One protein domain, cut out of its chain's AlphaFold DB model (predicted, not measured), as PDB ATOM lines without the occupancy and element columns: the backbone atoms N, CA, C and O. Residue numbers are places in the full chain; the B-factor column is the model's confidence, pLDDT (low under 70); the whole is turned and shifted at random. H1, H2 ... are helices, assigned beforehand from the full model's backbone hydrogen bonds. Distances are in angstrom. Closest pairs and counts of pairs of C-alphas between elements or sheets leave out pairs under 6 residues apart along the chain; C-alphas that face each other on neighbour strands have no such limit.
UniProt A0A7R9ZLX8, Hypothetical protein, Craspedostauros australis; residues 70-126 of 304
ATOM      1  N   PHE A  70     180.578 155.559 219.592       89.75
ATOM      2  CA  PHE A  70     181.969 155.372 219.170       89.75
ATOM      3  C   PHE A  70     182.975 155.859 220.219       89.75
ATOM      4  O   PHE A  70     184.008 155.223 220.400       89.75
ATOM      5  N   THR A  71     182.690 156.969 220.908       88.31
ATOM      6  CA  THR A  71     183.548 157.503 221.979       88.31
ATOM      7  C   THR A  71     183.667 156.490 223.112       88.31
ATOM      8  O   THR A  71     184.780 156.110 223.466       88.31
ATOM      9  N   ILE A  72     182.527 155.973 223.578       89.44
ATOM     10  CA  ILE A  72     182.447 154.969 224.647       89.44
ATOM     11  C   ILE A  72     183.184 153.689 224.236       89.44
ATOM     12  O   ILE A  72     184.009 153.170 224.981       89.44
ATOM     13  N   PHE A  73     182.961 153.217 223.009       92.38
ATOM     14  CA  PHE A  73     183.683 152.064 222.478       92.38
ATOM     15  C   PHE A  73     185.189 152.291 222.369       92.38
ATOM     16  O   PHE A  73     185.967 151.394 222.670       92.38
ATOM     17  N   SER A  74     185.619 153.467 221.912       87.75
ATOM     18  CA  SER A  74     187.042 153.753 221.747       87.75
ATOM     19  C   SER A  74     187.776 153.855 223.080       87.75
ATOM     20  O   SER A  74     188.935 153.459 223.145       87.75
ATOM     21  N   GLU A  75     187.095 154.329 224.128       85.88
ATOM     22  CA  GLU A  75     187.596 154.337 225.504       85.88
ATOM     23  C   GLU A  75     187.748 152.900 226.018       85.88
ATOM     24  O   GLU A  75     188.848 152.522 226.414       85.88
ATOM     25  N   GLN A  76     186.712 152.064 225.881       85.19
ATOM     26  CA  GLN A  76     186.754 150.656 226.298       85.19
ATOM     27  C   GLN A  76     187.803 149.841 225.525       85.19
ATOM     28  O   GLN A  76     188.567 149.059 226.084       85.19
ATOM     29  N   ALA A  77     187.893 150.044 224.211       81.00
ATOM     30  CA  ALA A  77     188.884 149.368 223.381       81.00
ATOM     31  C   ALA A  77     190.313 149.851 223.671       81.00
ATOM     32  O   ALA A  77     191.261 149.118 223.399       81.00
ATOM     33  N   ALA A  78     190.483 151.072 224.185       76.88
ATOM     34  CA  ALA A  78     191.776 151.571 224.628       76.88
ATOM     35  C   ALA A  78     192.160 151.005 226.002       76.88
ATOM     36  O   ALA A  78     193.326 150.664 226.180       76.88
ATOM     37  N   THR A  79     191.214 150.848 226.936       75.94
ATOM     38  CA  THR A  79     191.470 150.227 228.249       75.94
ATOM     39  C   THR A  79     191.797 148.744 228.114       75.94
ATOM     40  O   THR A  79     192.828 148.301 228.612       75.94
ATOM     41  N   ASP A  80     191.008 148.000 227.332       74.75
ATOM     42  CA  ASP A  80     191.200 146.558 227.136       74.75
ATOM     43  C   ASP A  80     192.561 146.222 226.500       74.75
ATOM     44  O   ASP A  80     193.101 145.137 226.705       74.75
ATOM     45  N   GLU A  81     193.098 147.117 225.666       75.94
ATOM     46  CA  GLU A  81     194.388 146.922 224.989       75.94
ATOM     47  C   GLU A  81     195.558 147.512 225.783       75.94
ATOM     48  O   GLU A  81     196.664 146.971 225.718       75.94
ATOM     49  N   ALA A  82     195.321 148.553 226.590       69.25
ATOM     50  CA  ALA A  82     196.300 149.053 227.553       69.25
ATOM     51  C   ALA A  82     196.667 147.975 228.584       69.25
ATOM     52  O   ALA A  82     197.851 147.799 228.873       69.25
ATOM     53  N   ASP A  83     195.696 147.173 229.027       67.25
ATOM     54  CA  ASP A  83     195.929 146.005 229.888       67.25
ATOM     55  C   ASP A  83     196.751 144.905 229.188       67.25
ATOM     56  O   ASP A  83     197.457 144.128 229.832       67.25
ATOM     57  N   ARG A  84     196.725 144.872 227.848       71.25
ATOM     58  CA  ARG A  84     197.575 144.013 227.003       71.25
ATOM     59  C   ARG A  84     198.889 144.689 226.586       71.25
ATOM     60  O   ARG A  84     199.635 144.128 225.783       71.25
ATOM     61  N   GLY A  85     199.178 145.889 227.092       72.75
ATOM     62  CA  GLY A  85     200.387 146.658 226.784       72.75
ATOM     63  C   GLY A  85     200.473 147.170 225.340       72.75
ATOM     64  O   GLY A  85     201.565 147.491 224.874       72.75
ATOM     65  N   THR A  86     199.351 147.230 224.616       73.56
ATOM     66  CA  THR A  86     199.297 147.625 223.202       73.56
ATOM     67  C   THR A  86     198.385 148.837 223.013       73.56
ATOM     68  O   THR A  86     197.306 148.916 223.583       73.56
ATOM     69  N   THR A  87     198.782 149.798 222.175       81.50
ATOM     70  CA  THR A  87     197.949 150.973 221.856       81.50
ATOM     71  C   THR A  87     197.359 150.860 220.457       81.50
ATOM     72  O   THR A  87     198.097 150.640 219.493       81.50
ATOM     73  N   LEU A  88     196.048 151.067 220.317       80.94
ATOM     74  CA  LEU A  88     195.387 151.077 219.011       80.94
ATOM     75  C   LEU A  88     195.478 152.451 218.343       80.94
ATOM     76  O   LEU A  88     195.148 153.480 218.930       80.94
ATOM     77  N   SER A  89     195.855 152.460 217.067       86.56
ATOM     78  CA  SER A  89     195.735 153.652 216.227       86.56
ATOM     79  C   SER A  89     194.268 153.995 215.950       86.56
ATOM     80  O   SER A  89     193.385 153.131 215.932       86.56
ATOM     81  N   SER A  90     194.001 155.261 215.621       81.44
ATOM     82  CA  SER A  90     192.656 155.727 215.260       81.44
ATOM     83  C   SER A  90     192.043 154.967 214.075       81.44
ATOM     84  O   SER A  90     190.821 154.859 213.985       81.44
ATOM     85  N   LEU A  91     192.869 154.436 213.166       82.25
ATOM     86  CA  LEU A  91     192.400 153.639 212.032       82.25
ATOM     87  C   LEU A  91     191.987 152.225 212.471       82.25
ATOM     88  O   LEU A  91     190.945 151.735 212.045       82.25
ATOM     89  N   GLN A  92     192.749 151.611 213.382       84.81
ATOM     90  CA  GLN A  92     192.408 150.311 213.966       84.81
ATOM     91  C   GLN A  92     191.130 150.387 214.805       84.81
ATOM     92  O   GLN A  92     190.290 149.499 214.699       84.81
ATOM     93  N   LEU A  93     190.923 151.469 215.562       86.69
ATOM     94  CA  LEU A  93     189.672 151.698 216.299       86.69
ATOM     95  C   LEU A  93     188.459 151.778 215.362       86.69
ATOM     96  O   LEU A  93     187.432 151.160 215.626       86.69
ATOM     97  N   ARG A  94     188.580 152.483 214.229       85.56
ATOM     98  CA  ARG A  94     187.507 152.554 213.220       85.56
ATOM     99  C   ARG A  94     187.240 151.207 212.557       85.56
ATOM    100  O   ARG A  94     186.085 150.890 212.292       85.56
ATOM    101  N   PHE A  95     188.286 150.423 212.311       89.88
ATOM    102  CA  PHE A  95     188.146 149.076 211.772       89.88
ATOM    103  C   PHE A  95     187.454 148.139 212.771       89.88
ATOM    104  O   PHE A  95     186.473 147.498 212.408       89.88
ATOM    105  N   LYS A  96     187.892 148.124 214.040       87.44
ATOM    106  CA  LYS A  96     187.253 147.328 215.102       87.44
ATOM    107  C   LYS A  96     185.790 147.738 215.286       87.44
ATOM    108  O   LYS A  96     184.936 146.866 215.316       87.44
ATOM    109  N   TRP A  97     185.478 149.036 215.286       89.31
ATOM    110  CA  TRP A  97     184.094 149.531 215.319       89.31
ATOM    111  C   TRP A  97     183.240 149.024 214.148       89.31
ATOM    112  O   TRP A  97     182.067 148.706 214.321       89.31
ATOM    113  N   GLY A  98     183.820 148.946 212.949       87.62
ATOM    114  CA  GLY A  98     183.147 148.401 211.769       87.62
ATOM    115  C   GLY A  98     182.919 146.888 211.827       87.62
ATOM    116  O   GLY A  98     182.021 146.399 211.149       87.62
ATOM    117  N   ALA A  99     183.704 146.168 212.632       89.25
ATOM    118  CA  ALA A  99     183.616 144.722 212.812       89.25
ATOM    119  C   ALA A  99     182.660 144.290 213.942       89.25
ATOM    120  O   ALA A  99     182.435 143.094 214.105       89.25
ATOM    121  N   LEU A 100     182.099 145.235 214.710       90.88
ATOM    122  CA  LEU A 100     181.129 144.938 215.768       90.88
ATOM    123  C   LEU A 100     179.844 144.337 215.192       90.88
ATOM    124  O   LEU A 100     179.302 144.809 214.188       90.88
ATOM    125  N   THR A 101     179.311 143.341 215.892       92.44
ATOM    126  CA  THR A 101     177.990 142.784 215.611       92.44
ATOM    127  C   THR A 101     176.891 143.815 215.873       92.44
ATOM    128  O   THR A 101     177.067 144.819 216.571       92.44
ATOM    129  N   GLN A 102     175.699 143.559 215.328       85.25
ATOM    130  CA  GLN A 102     174.555 144.445 215.531       85.25
ATOM    131  C   GLN A 102     174.162 144.563 217.014       85.25
ATOM    132  O   GLN A 102     173.790 145.651 217.448       85.25
ATOM    133  N   GLN A 103     174.286 143.482 217.790       88.06
ATOM    134  CA  GLN A 103     173.970 143.472 219.222       88.06
ATOM    135  C   GLN A 103     174.982 144.285 220.037       88.06
ATOM    136  O   GLN A 103     174.589 145.127 220.841       88.06
ATOM    137  N   GLU A 104     176.281 144.115 219.780       87.12
ATOM    138  CA  GLU A 104     177.329 144.902 220.447       87.12
ATOM    139  C   GLU A 104     177.179 146.391 220.133       87.12
ATOM    140  O   GLU A 104     177.274 147.244 221.013       87.12
ATOM    141  N   ARG A 105     176.869 146.722 218.877       88.31
ATOM    142  CA  ARG A 105     176.636 148.109 218.478       88.31
ATOM    143  C   ARG A 105     175.404 148.711 219.152       88.31
ATOM    144  O   ARG A 105     175.437 149.882 219.523       88.31
ATOM    145  N   GLN A 106     174.342 147.928 219.335       86.50
ATOM    146  CA  GLN A 106     173.162 148.354 220.092       86.50
ATOM    147  C   GLN A 106     173.498 148.615 221.562       86.50
ATOM    148  O   GLN A 106     173.023 149.607 222.102       86.50
ATOM    149  N   MET A 107     174.355 147.803 222.187       90.62
ATOM    150  CA  MET A 107     174.822 148.041 223.559       90.62
ATOM    151  C   MET A 107     175.527 149.402 223.694       90.62
ATOM    152  O   MET A 107     175.217 150.176 224.594       90.62
ATOM    153  N   TYR A 108     176.433 149.755 222.778       89.44
ATOM    154  CA  TYR A 108     177.083 151.073 222.832       89.44
ATOM    155  C   TYR A 108     176.115 152.229 222.538       89.44
ATOM    156  O   TYR A 108     176.267 153.319 223.092       89.44
ATOM    157  N   GLU A 109     175.103 152.006 221.698       88.94
ATOM    158  CA  GLU A 109     174.065 153.001 221.417       88.94
ATOM    159  C   GLU A 109     173.149 153.239 222.627       88.94
ATOM    160  O   GLU A 109     172.800 154.386 222.912       88.94
ATOM    161  N   THR A 110     172.799 152.193 223.386       89.62
ATOM    162  CA  THR A 110     172.019 152.341 224.624       89.62
ATOM    163  C   THR A 110     172.824 153.044 225.713       89.62
ATOM    164  O   THR A 110     172.284 153.915 226.397       89.62
ATOM    165  N   LEU A 111     174.128 152.765 225.831       87.50
ATOM    166  CA  LEU A 111     175.020 153.513 226.724       87.50
ATOM    167  C   LEU A 111     175.104 154.999 226.332       87.50
ATOM    168  O   LEU A 111     174.987 155.870 227.192       87.50
ATOM    169  N   ALA A 112     175.227 155.306 225.038       89.44
ATOM    170  CA  ALA A 112     175.226 156.685 224.548       89.44
ATOM    171  C   ALA A 112     173.870 157.388 224.751       89.44
ATOM    172  O   ALA A 112     173.817 158.593 224.992       89.44
ATOM    173  N   ALA A 113     172.754 156.658 224.668       86.88
ATOM    174  CA  ALA A 113     171.429 157.179 225.006       86.88
ATOM    175  C   ALA A 113     171.323 157.543 226.497       86.88
ATOM    176  O   ALA A 113     170.853 158.632 226.821       86.88
ATOM    177  N   LYS A 114     171.848 156.698 227.387       86.75
ATOM    178  CA  LYS A 114     171.898 156.972 228.830       86.75
ATOM    179  C   LYS A 114     172.795 158.170 229.169       86.75
ATOM    180  O   LYS A 114     172.467 158.974 230.038       86.75
ATOM    181  N   ASP A 115     173.909 158.330 228.456       84.75
ATOM    182  CA  ASP A 115     174.785 159.498 228.605       84.75
ATOM    183  C   ASP A 115     174.139 160.794 228.076       84.75
ATOM    184  O   ASP A 115     174.369 161.862 228.651       84.75
ATOM    185  N   ARG A 116     173.297 160.718 227.032       85.81
ATOM    186  CA  ARG A 116     172.452 161.841 226.575       85.81
ATOM    187  C   ARG A 116     171.461 162.279 227.644       85.81
ATOM    188  O   ARG A 116     171.405 163.465 227.951       85.81
ATOM    189  N   GLU A 117     170.758 161.332 228.252       84.44
ATOM    190  CA  GLU A 117     169.809 161.606 229.333       84.44
ATOM    191  C   GLU A 117     170.500 162.261 230.542       84.44
ATOM    192  O   GLU A 117     170.068 163.312 231.012       84.44
ATOM    193  N   ARG A 118     171.664 161.740 230.964       82.31
ATOM    194  CA  ARG A 118     172.463 162.346 232.045       82.31
ATOM    195  C   ARG A 118     172.853 163.794 231.731       82.31
ATOM    196  O   ARG A 118     172.785 164.653 232.610       82.31
ATOM    197  N   ALA A 119     173.286 164.073 230.501       82.31
ATOM    198  CA  ALA A 119     173.668 165.421 230.087       82.31
ATOM    199  C   ALA A 119     172.460 166.376 230.065       82.31
ATOM    200  O   ALA A 119     172.577 167.539 230.464       82.31
ATOM    201  N   GLU A 120     171.290 165.890 229.651       79.81
ATOM    202  CA  GLU A 120     170.041 166.651 229.687       79.81
ATOM    203  C   GLU A 120     169.588 166.961 231.114       79.81
ATOM    204  O   GLU A 120     169.180 168.091 231.389       79.81
ATOM    205  N   ASP A 121     169.707 166.011 232.036       79.81
ATOM    206  CA  ASP A 121     169.349 166.215 233.440       79.81
ATOM    207  C   ASP A 121     170.306 167.177 234.143       79.81
ATOM    208  O   ASP A 121     169.861 168.061 234.874       79.81
ATOM    209  N   GLN A 122     171.608 167.105 233.843       77.69
ATOM    210  CA  GLN A 122     172.582 168.108 234.291       77.69
ATOM    211  C   GLN A 122     172.237 169.503 233.756       77.69
ATOM    212  O   GLN A 122     172.296 170.489 234.493       77.69
ATOM    213  N   ARG A 123     171.812 169.600 232.491       78.62
ATOM    214  CA  ARG A 123     171.386 170.865 231.878       78.62
ATOM    215  C   ARG A 123     170.087 171.397 232.492       78.62
ATOM    216  O   ARG A 123     169.953 172.607 232.670       78.62
ATOM    217  N   LYS A 124     169.139 170.524 232.845       80.56
ATOM    218  CA  LYS A 124     167.901 170.894 233.553       80.56
ATOM    219  C   LYS A 124     168.185 171.344 234.989       80.56
ATOM    220  O   LYS A 124     167.629 172.356 235.403       80.56
ATOM    221  N   ALA A 125     169.079 170.663 235.705       77.56
ATOM    222  CA  ALA A 125     169.502 171.034 237.057       77.56
ATOM    223  C   ALA A 125     170.249 172.380 237.083       77.56
ATOM    224  O   ALA A 125     169.989 173.220 237.942       77.56
ATOM    225  N   ALA A 126     171.108 172.639 236.092       73.81
ATOM    226  CA  ALA A 126     171.760 173.939 235.929       73.81
ATOM    227  C   ALA A 126     170.757 175.069 235.628       73.81
ATOM    228  O   ALA A 126     170.981 176.216 236.008       73.81
TER     229      ALA A 126
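This is residues 70 to 126 of the 304 residues of the protein "Hypothetical protein" of Craspedostauros australis (UniProt A0A7R9ZLX8). Two helices, H2 and the much longer H3, are joined end to end by a tight link and open as a V, and the first residues of H1 sit in the opening, where H1 touches both. The far part of H3, residues 116 to 126, sticks out as an arm along the longest axis. The printed part has 57 residues with three named helices, H1, H2 and H3 in that order along the chain, and no named strand; the class is all helix. The whole is loose, with a radius of gyration of the C-alphas of 13.9 A, and elongated, spanning 40 by 25 by 17 A.

H1, residues 70 to 82, touches H2, residues 90 to 99. The closest C-alphas of the two are those of Ser 74 and Leu 93, 6.4 A apart. Their lines are about perpendicular at 73 degrees, only just beyond a steep tilt. H1 also touches H3, residues 102 to 126, but with residues 70 to 73 alone, and H3 meets this touch with residues 108 to 112 alone. The closest C-alphas here are those of Phe 73 and Tyr 108, 6.7 A apart. H1 and H3 run opposite ways at a steep tilt of 68 degrees, only just short of about perpendicular. H2 and H3 are only just apart, with their closest C-alphas 8.2 A from each other. In H2 and H3 every O i to N i+4 pair is within hydrogen-bond range; in H1, 8 of 9 are.

H1 begins at C-alpha 70, at (181.969, 155.372, 219.170), and measures 17.8 A from first to last C-alpha. A short link of 7 residues leads to H2, which begins at C-alpha 90, at (192.656, 155.727, 215.260), and measures 14.5 A. A tight link of 2 residues, Leu 100 and Thr 101, leads to H3, which measures 36.0 A and ends at C-alpha 126, at (171.760, 173.939, 235.929).

The two C-alphas farthest apart are those of Gly 85 and Lys 124, at 41.1 A. Three stretches stand free: residues 80 to 85, of which 80 to 82 belong to H1; residues 98 to 103; and residues 116 to 126, which belong to H3. Without them the body has 34 residues and spans 29 by 16 by 12 A. The printed part has no cut, and neither link is long. The mean pLDDT of the printed part is 83.6, and the model's confidence is low, under 70, at residues 82 to 83.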